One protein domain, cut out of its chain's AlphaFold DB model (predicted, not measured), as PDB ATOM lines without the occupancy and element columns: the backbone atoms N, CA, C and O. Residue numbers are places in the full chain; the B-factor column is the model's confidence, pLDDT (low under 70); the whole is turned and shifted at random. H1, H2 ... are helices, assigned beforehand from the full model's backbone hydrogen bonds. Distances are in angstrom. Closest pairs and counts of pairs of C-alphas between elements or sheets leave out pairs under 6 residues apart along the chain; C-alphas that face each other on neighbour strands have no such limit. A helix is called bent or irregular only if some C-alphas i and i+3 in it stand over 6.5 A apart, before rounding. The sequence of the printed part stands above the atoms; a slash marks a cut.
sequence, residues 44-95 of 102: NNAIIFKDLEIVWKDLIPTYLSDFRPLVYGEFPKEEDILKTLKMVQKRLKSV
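Overview. This is residues 44 to 95 of the 102 residues of an uncharacterized protein of Sphingobacterium haloxyli (UniProt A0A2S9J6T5). A helical hairpin: H2 and H3 run opposite ways, joined at one end by a long loop, residues 65 to 77, while the short helix H1 makes a corner with H2 near the other end of the hairpin. Residues 69 to 74 of the loop stick out from the rest. The printed part has 52 residues, with three named helices in the order H1, H2, H3 and no named strand, and its class is all helix. It is only just loose, close to compact, with a radius of gyration of the C-alphas of 12.1 A, and its outline is elongated, spanning 34 by 20 by 15 A.

Along the chain. The printed part begins at Asn 44, with its C-alpha at (363.649, 292.666, 283.681). H1 holds residues 47 to 50 and measures 4.9 A from first to last C-alpha. A tight link of 1 residue leads to H2, residues 52 to 64, which begins with C-alpha 52 at (360.082, 301.778, 285.379) and measures 17.5 A. H2 is irregular, but only just: C-alphas 58 and 61 are 6.9 A apart. After a long link of 13 residues comes H3, residues 78 to 93, the longest helix with 16 residues and 22.6 A; it ends with C-alpha 93 at (369.126, 292.326, 286.343).

Arrangement. H1 and H2 only just touch, with 3 pairs of C-alphas within 8 A, and they touch only at the corner by their link. H2 touches H1 with residues 55 to 56 alone; the closest C-alphas of the two helices are those of Ile 48 and Val 55, 5.8 A apart. H2 and H3 form a helical hairpin and touch, their closest C-alphas being those of Trp 56 and Leu 82, 7.2 A apart. They run opposite ways at a steep tilt of 36 degrees, only just past shallow. H1 and H3 are close but not clearly touching, with 2 pairs of C-alphas within 8 A; their closest C-alphas are those of Phe 49 and Gln 89, 5.7 A apart. In H3 every O i to N i+4 pair is within hydrogen-bond range, in H2 7 of 9 are, and H1 is too short for such a pair.

Size, cuts and confidence. The two C-alphas farthest apart are those of Pro 69 and Ser 94, at 35.0 A, whereas the first and last printed C-alphas, of Asn 44 and Val 95, are 9.4 A apart. The printed part has no cut. The link from H2 to H3 is long, and within it residues 69 to 74 stand free. The mean pLDDT of the printed part is 93.3, and no printed residue is under 70.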
ATOM      1  N   ASN A  44     363.219 291.264 283.751       93.12
ATOM      2  CA  ASN A  44     363.649 292.666 283.681       93.12
ATOM      3  C   ASN A  44     363.291 293.400 282.360       93.12
ATOM      4  O   ASN A  44     363.330 294.626 282.323       93.12
ATOM      5  N   ASN A  45     362.937 292.688 281.285       93.25
ATOM      6  CA  ASN A  45     362.469 293.282 280.028       93.25
ATOM      7  C   ASN A  45     360.971 293.627 280.050       93.25
ATOM      8  O   ASN A  45     360.493 294.265 279.112       93.25
ATOM      9  N   ALA A  46     360.224 293.225 281.086       93.31
ATOM     10  CA  ALA A  46     358.835 293.636 281.259       93.31
ATOM     11  C   ALA A  46     358.742 295.164 281.363       93.31
ATOM     12  O   ALA A  46     359.595 295.793 281.987       93.31
ATOM     13  N   ILE A  47     357.693 295.762 280.793       94.25
ATOM     14  CA  ILE A  47     357.553 297.224 280.667       94.25
ATOM     15  C   ILE A  47     357.703 297.963 282.007       94.25
ATOM     16  O   ILE A  47     358.413 298.960 282.084       94.25
ATOM     17  N   ILE A  48     357.154 297.398 283.088       92.94
ATOM     18  CA  ILE A  48     357.243 297.945 284.451       92.94
ATOM     19  C   ILE A  48     358.680 298.019 284.995       92.94
ATOM     20  O   ILE A  48     358.963 298.804 285.893       92.94
ATOM     21  N   PHE A  49     359.600 297.215 284.458       94.50
ATOM     22  CA  PHE A  49     361.014 297.224 284.832       94.50
ATOM     23  C   PHE A  49     361.894 297.862 283.763       94.50
ATOM     24  O   PHE A  49     362.868 298.522 284.112       94.50
ATOM     25  N   LYS A  50     361.564 297.716 282.482       94.81
ATOM     26  CA  LYS A  50     362.291 298.348 281.381       94.81
ATOM     27  C   LYS A  50     362.151 299.872 281.428       94.81
ATOM     28  O   LYS A  50     363.164 300.564 281.420       94.81
ATOM     29  N   ASP A  51     360.922 300.354 281.591       95.88
ATOM     30  CA  ASP A  51     360.553 301.773 281.555       95.88
ATOM     31  C   ASP A  51     360.007 302.237 282.920       95.88
ATOM     32  O   ASP A  51     359.097 303.056 283.012       95.88
ATOM     33  N   LEU A  52     360.582 301.693 284.001       95.06
ATOM     34  CA  LEU A  52     360.082 301.778 285.379       95.06
ATOM     35  C   LEU A  52     359.671 303.184 285.829       95.06
ATOM     36  O   LEU A  52     358.604 303.345 286.409       95.06
ATOM     37  N   GLU A  53     360.498 304.196 285.572       94.44
ATOM     38  CA  GLU A  53     360.214 305.578 285.991       94.44
ATOM     39  C   GLU A  53     359.022 306.183 285.248       94.44
ATOM     40  O   GLU A  53     358.295 306.996 285.810       94.44
ATOM     41  N   ILE A  54     358.838 305.813 283.980       96.38
ATOM     42  CA  ILE A  54     357.738 306.300 283.146       96.38
ATOM     43  C   ILE A  54     356.459 305.590 283.581       96.38
ATOM     44  O   ILE A  54     355.502 306.238 283.988       96.38
ATOM     45  N   VAL A  55     356.493 304.256 283.619       96.69
ATOM     46  CA  VAL A  55     355.343 303.435 284.011       96.69
ATOM     47  C   VAL A  55     354.881 303.761 285.428       96.69
ATOM     48  O   VAL A  55     353.685 303.870 285.666       96.69
ATOM     49  N   TRP A  56     355.799 303.947 286.384       96.31
ATOM     50  CA  TRP A  56     355.405 304.310 287.745       96.31
ATOM     51  C   TRP A  56     354.703 305.667 287.788       96.31
ATOM     52  O   TRP A  56     353.665 305.774 288.431       96.31
ATOM     53  N   LYS A  57     355.205 306.675 287.062       96.56
ATOM     54  CA  LYS A  57     354.543 307.985 286.974       96.56
ATOM     55  C   LYS A  57     353.120 307.881 286.436       96.56
ATOM     56  O   LYS A  57     352.234 308.535 286.976       96.56
ATOM     57  N   ASP A  58     352.904 307.029 285.440       96.69
ATOM     58  CA  ASP A  58     351.575 306.798 284.869       96.69
ATOM     59  C   ASP A  58     350.642 306.051 285.841       96.69
ATOM     60  O   ASP A  58     349.426 306.224 285.789       96.69
ATOM     61  N   LEU A  59     351.194 305.248 286.760       96.00
ATOM     62  CA  LEU A  59     350.435 304.505 287.774       96.00
ATOM     63  C   LEU A  59     350.109 305.323 289.031       96.00
ATOM     64  O   LEU A  59     349.162 304.967 289.734       96.00
ATOM     65  N   ILE A  60     350.854 306.397 289.325       96.31
ATOM     66  CA  ILE A  60     350.658 307.236 290.524       96.31
ATOM     67  C   ILE A  60     349.195 307.680 290.702       96.31
ATOM     68  O   ILE A  60     348.670 307.493 291.802       96.31
ATOM     69  N   PRO A  61     348.490 308.207 289.677       97.19
ATOM     70  CA  PRO A  61     347.104 308.641 289.841       97.19
ATOM     71  C   PRO A  61     346.193 307.518 290.351       97.19
ATOM     72  O   PRO A  61     345.499 307.701 291.347       97.19
ATOM     73  N   THR A  62     346.262 306.333 289.736       96.69
ATOM     74  CA  THR A  62     345.474 305.157 290.137       96.69
ATOM     75  C   THR A  62     345.915 304.598 291.491       96.69
ATOM     76  O   THR A  62     345.080 304.149 292.277       96.69
ATOM     77  N   TYR A  63     347.216 304.641 291.794       95.31
ATOM     78  CA  TYR A  63     347.754 304.243 293.094       95.31
ATOM     79  C   TYR A  63     347.175 305.111 294.223       95.31
ATOM     80  O   TYR A  63     346.773 304.592 295.266       95.31
ATOM     81  N   LEU A  64     347.090 306.425 293.996       95.31
ATOM     82  CA  LEU A  64     346.574 307.393 294.960       95.31
ATOM     83  C   LEU A  64     345.047 307.448 295.044       95.31
ATOM     84  O   LEU A  64     344.533 307.812 296.107       95.31
ATOM     85  N   SER A  65     344.339 307.115 293.960       95.25
ATOM     86  CA  SER A  65     342.876 307.098 293.914       95.25
ATOM     87  C   SER A  65     342.321 305.712 294.242       95.25
ATOM     88  O   SER A  65     342.048 305.413 295.402       95.25
ATOM     89  N   ASP A  66     342.182 304.854 293.239       94.94
ATOM     90  CA  ASP A  66     341.314 303.676 293.261       94.94
ATOM     91  C   ASP A  66     341.945 302.538 294.060       94.94
ATOM     92  O   ASP A  66     341.250 301.714 294.653       94.94
ATOM     93  N   PHE A  67     343.278 302.511 294.116       93.25
ATOM     94  CA  PHE A  67     344.016 301.514 294.876       93.25
ATOM     95  C   PHE A  67     344.073 301.831 296.375       93.25
ATOM     96  O   PHE A  67     344.027 300.920 297.201       93.25
ATOM     97  N   ARG A  68     344.136 303.112 296.756       93.25
ATOM     98  CA  ARG A  68     344.232 303.554 298.156       93.25
ATOM     99  C   ARG A  68     343.168 302.961 299.094       93.25
ATOM    100  O   ARG A  68     343.565 302.475 300.154       93.25
ATOM    101  N   PRO A  69     341.859 302.941 298.764       93.81
ATOM    102  CA  PRO A  69     340.845 302.351 299.638       93.81
ATOM    103  C   PRO A  69     340.952 300.822 299.756       93.81
ATOM    104  O   PRO A  69     340.340 300.247 300.652       93.81
ATOM    105  N   LEU A  70     341.731 300.155 298.895       94.31
ATOM    106  CA  LEU A  70     341.960 298.705 298.942       94.31
ATOM    107  C   LEU A  70     343.109 298.313 299.888       94.31
ATOM    108  O   LEU A  70     343.345 297.124 300.122       94.31
ATOM    109  N   VAL A  71     343.845 299.288 300.433       89.06
ATOM    110  CA  VAL A  71     344.992 299.038 301.309       89.06
ATOM    111  C   VAL A  71     344.561 299.036 302.771       89.06
ATOM    112  O   VAL A  71     344.198 300.060 303.341       89.06
ATOM    113  N   TYR A  72     344.693 297.875 303.412       89.06
ATOM    114  CA  TYR A  72     344.528 297.751 304.857       89.06
ATOM    115  C   TYR A  72     345.801 298.171 305.610       89.06
ATOM    116  O   TYR A  72     346.901 297.646 305.363       89.06
ATOM    117  N   GLY A  73     345.622 299.066 306.585       87.88
ATOM    118  CA  GLY A  73     346.680 299.619 307.433       87.88
ATOM    119  C   GLY A  73     347.274 300.912 306.872       87.88
ATOM    120  O   GLY A  73     346.603 301.656 306.165       87.88
ATOM    121  N   GLU A  74     348.538 301.184 307.199       88.94
ATOM    122  CA  GLU A  74     349.232 302.368 306.690       88.94
ATOM    123  C   GLU A  74     349.409 302.297 305.170       88.94
ATOM    124  O   GLU A  74     349.952 301.324 304.631       88.94
ATOM    125  N   PHE A  75     348.946 303.347 304.489       91.25
ATOM    126  CA  PHE A  75     349.117 303.514 303.054       91.25
ATOM    127  C   PHE A  75     350.550 303.982 302.760       91.25
ATOM    128  O   PHE A  75     350.936 305.056 303.230       91.25
ATOM    129  N   PRO A  76     351.359 303.207 302.017       90.88
ATOM    130  CA  PRO A  76     352.750 303.570 301.784       90.88
ATOM    131  C   PRO A  76     352.886 304.796 300.893       90.88
ATOM    132  O   PRO A  76     352.089 305.014 299.976       90.88
ATOM    133  N   LYS A  77     353.957 305.552 301.120       92.19
ATOM    134  CA  LYS A  77     354.312 306.675 300.260       92.19
ATOM    135  C   LYS A  77     354.800 306.174 298.904       92.19
ATOM    136  O   LYS A  77     355.422 305.115 298.802       92.19
ATOM    137  N   GLU A  78     354.533 306.943 297.860       93.19
ATOM    138  CA  GLU A  78     354.897 306.589 296.487       93.19
ATOM    139  C   GLU A  78     356.406 306.394 296.318       93.19
ATOM    140  O   GLU A  78     356.845 305.501 295.591       93.19
ATOM    141  N   GLU A  79     357.215 307.186 297.024       92.31
ATOM    142  CA  GLU A  79     358.673 307.112 296.958       92.31
ATOM    143  C   GLU A  79     359.197 305.788 297.523       92.31
ATOM    144  O   GLU A  79     360.166 305.227 297.002       92.31
ATOM    145  N   ASP A  80     358.536 305.254 298.554       90.75
ATOM    146  CA  ASP A  80     358.887 303.970 299.162       90.75
ATOM    147  C   ASP A  80     358.561 302.804 298.218       90.75
ATOM    148  O   ASP A  80     359.342 301.847 298.098       90.75
ATOM    149  N   ILE A  81     357.447 302.902 297.483       92.19
ATOM    150  CA  ILE A  81     357.089 301.934 296.440       92.19
ATOM    151  C   ILE A  81     358.091 301.996 295.290       92.19
ATOM    152  O   ILE A  81     358.660 300.967 294.921       92.19
ATOM    153  N   LEU A  82     358.394 303.192 294.781       92.62
ATOM    154  CA  LEU A  82     359.370 303.382 293.709       92.62
ATOM    155  C   LEU A  82     360.751 302.835 294.094       92.62
ATOM    156  O   LEU A  82     361.399 302.137 293.310       92.62
ATOM    157  N   LYS A  83     361.203 303.103 295.323       91.75
ATOM    158  CA  LYS A  83     362.462 302.571 295.856       91.75
ATOM    159  C   LYS A  83     362.459 301.042 295.886       91.75
ATOM    160  O   LYS A  83     363.460 300.418 295.527       91.75
ATOM    161  N   THR A  84     361.337 300.440 296.268       90.44
ATOM    162  CA  THR A  84     361.173 298.982 296.283       90.44
ATOM    163  C   THR A  84     361.204 298.406 294.867       90.44
ATOM    164  O   THR A  84     361.942 297.454 294.614       90.44
ATOM    165  N   LEU A  85     360.494 299.019 293.916       92.38
ATOM    166  CA  LEU A  85     360.503 298.615 292.506       92.38
ATOM    167  C   LEU A  85     361.916 298.675 291.911       92.38
ATOM    168  O   LEU A  85     362.343 297.733 291.246       92.38
ATOM    169  N   LYS A  86     362.686 299.728 292.211       93.12
ATOM    170  CA  LYS A  86     364.097 299.848 291.799       93.12
ATOM    171  C   LYS A  86     364.978 298.756 292.398       93.12
ATOM    172  O   LYS A  86     365.859 298.233 291.716       93.12
ATOM    173  N   MET A  87     364.755 298.400 293.664       91.00
ATOM    174  CA  MET A  87     365.481 297.307 294.311       91.00
ATOM    175  C   MET A  87     365.205 295.971 293.609       91.00
ATOM    176  O   MET A  87     366.149 295.242 293.305       91.00
ATOM    177  N   VAL A  88     363.937 295.683 293.299       91.25
ATOM    178  CA  VAL A  88     363.539 294.479 292.555       91.25
ATOM    179  C   VAL A  88     364.128 294.491 291.145       91.25
ATOM    180  O   VAL A  88     364.759 293.517 290.757       91.25
ATOM    181  N   GLN A  89     364.021 295.601 290.407       93.69
ATOM    182  CA  GLN A  89     364.609 295.756 289.071       93.69
ATOM    183  C   GLN A  89     366.113 295.446 289.084       93.69
ATOM    184  O   GLN A  89     366.605 294.654 288.280       93.69
ATOM    185  N   LYS A  90     366.856 296.041 290.027       92.62
ATOM    186  CA  LYS A  90     368.294 295.796 290.180       92.62
ATOM    187  C   LYS A  90     368.583 294.326 290.463       92.62
ATOM    188  O   LYS A  90     369.542 293.788 289.917       92.62
ATOM    189  N   ARG A  91     367.763 293.684 291.298       92.12
ATOM    190  CA  ARG A  91     367.943 292.273 291.632       92.12
ATOM    191  C   ARG A  91     367.616 291.346 290.469       92.12
ATOM    192  O   ARG A  91     368.342 290.383 290.261       92.12
ATOM    193  N   LEU A  92     366.574 291.650 289.696       92.62
ATOM    194  CA  LEU A  92     366.233 290.909 288.486       92.62
ATOM    195  C   LEU A  92     367.377 290.980 287.473       92.62
ATOM    196  O   LEU A  92     367.759 289.952 286.936       92.62
ATOM    197  N   LYS A  93     367.981 292.158 287.260       92.88
ATOM    198  CA  LYS A  93     369.126 292.326 286.343       92.88
ATOM    199  C   LYS A  93     370.327 291.436 286.669       92.88
ATOM    200  O   LYS A  93     371.114 291.166 285.770       92.88
ATOM    201  N   SER A  94     370.508 291.041 287.930       92.31
ATOM    202  CA  SER A  94     371.635 290.196 288.332       92.31
ATOM    203  C   SER A  94     371.358 288.699 288.206       92.31
ATOM    204  O   SER A  94     372.284 287.924 288.415       92.31
ATOM    205  N   VAL A  95     370.124 288.282 287.896       91.56
ATOM    206  CA  VAL A  95     369.782 286.863 287.733       91.56
ATOM    207  C   VAL A  95     370.170 286.398 286.330       91.56
ATOM    208  O   VAL A  95     369.668 286.948 285.350       91.56
TER     209      VAL A  95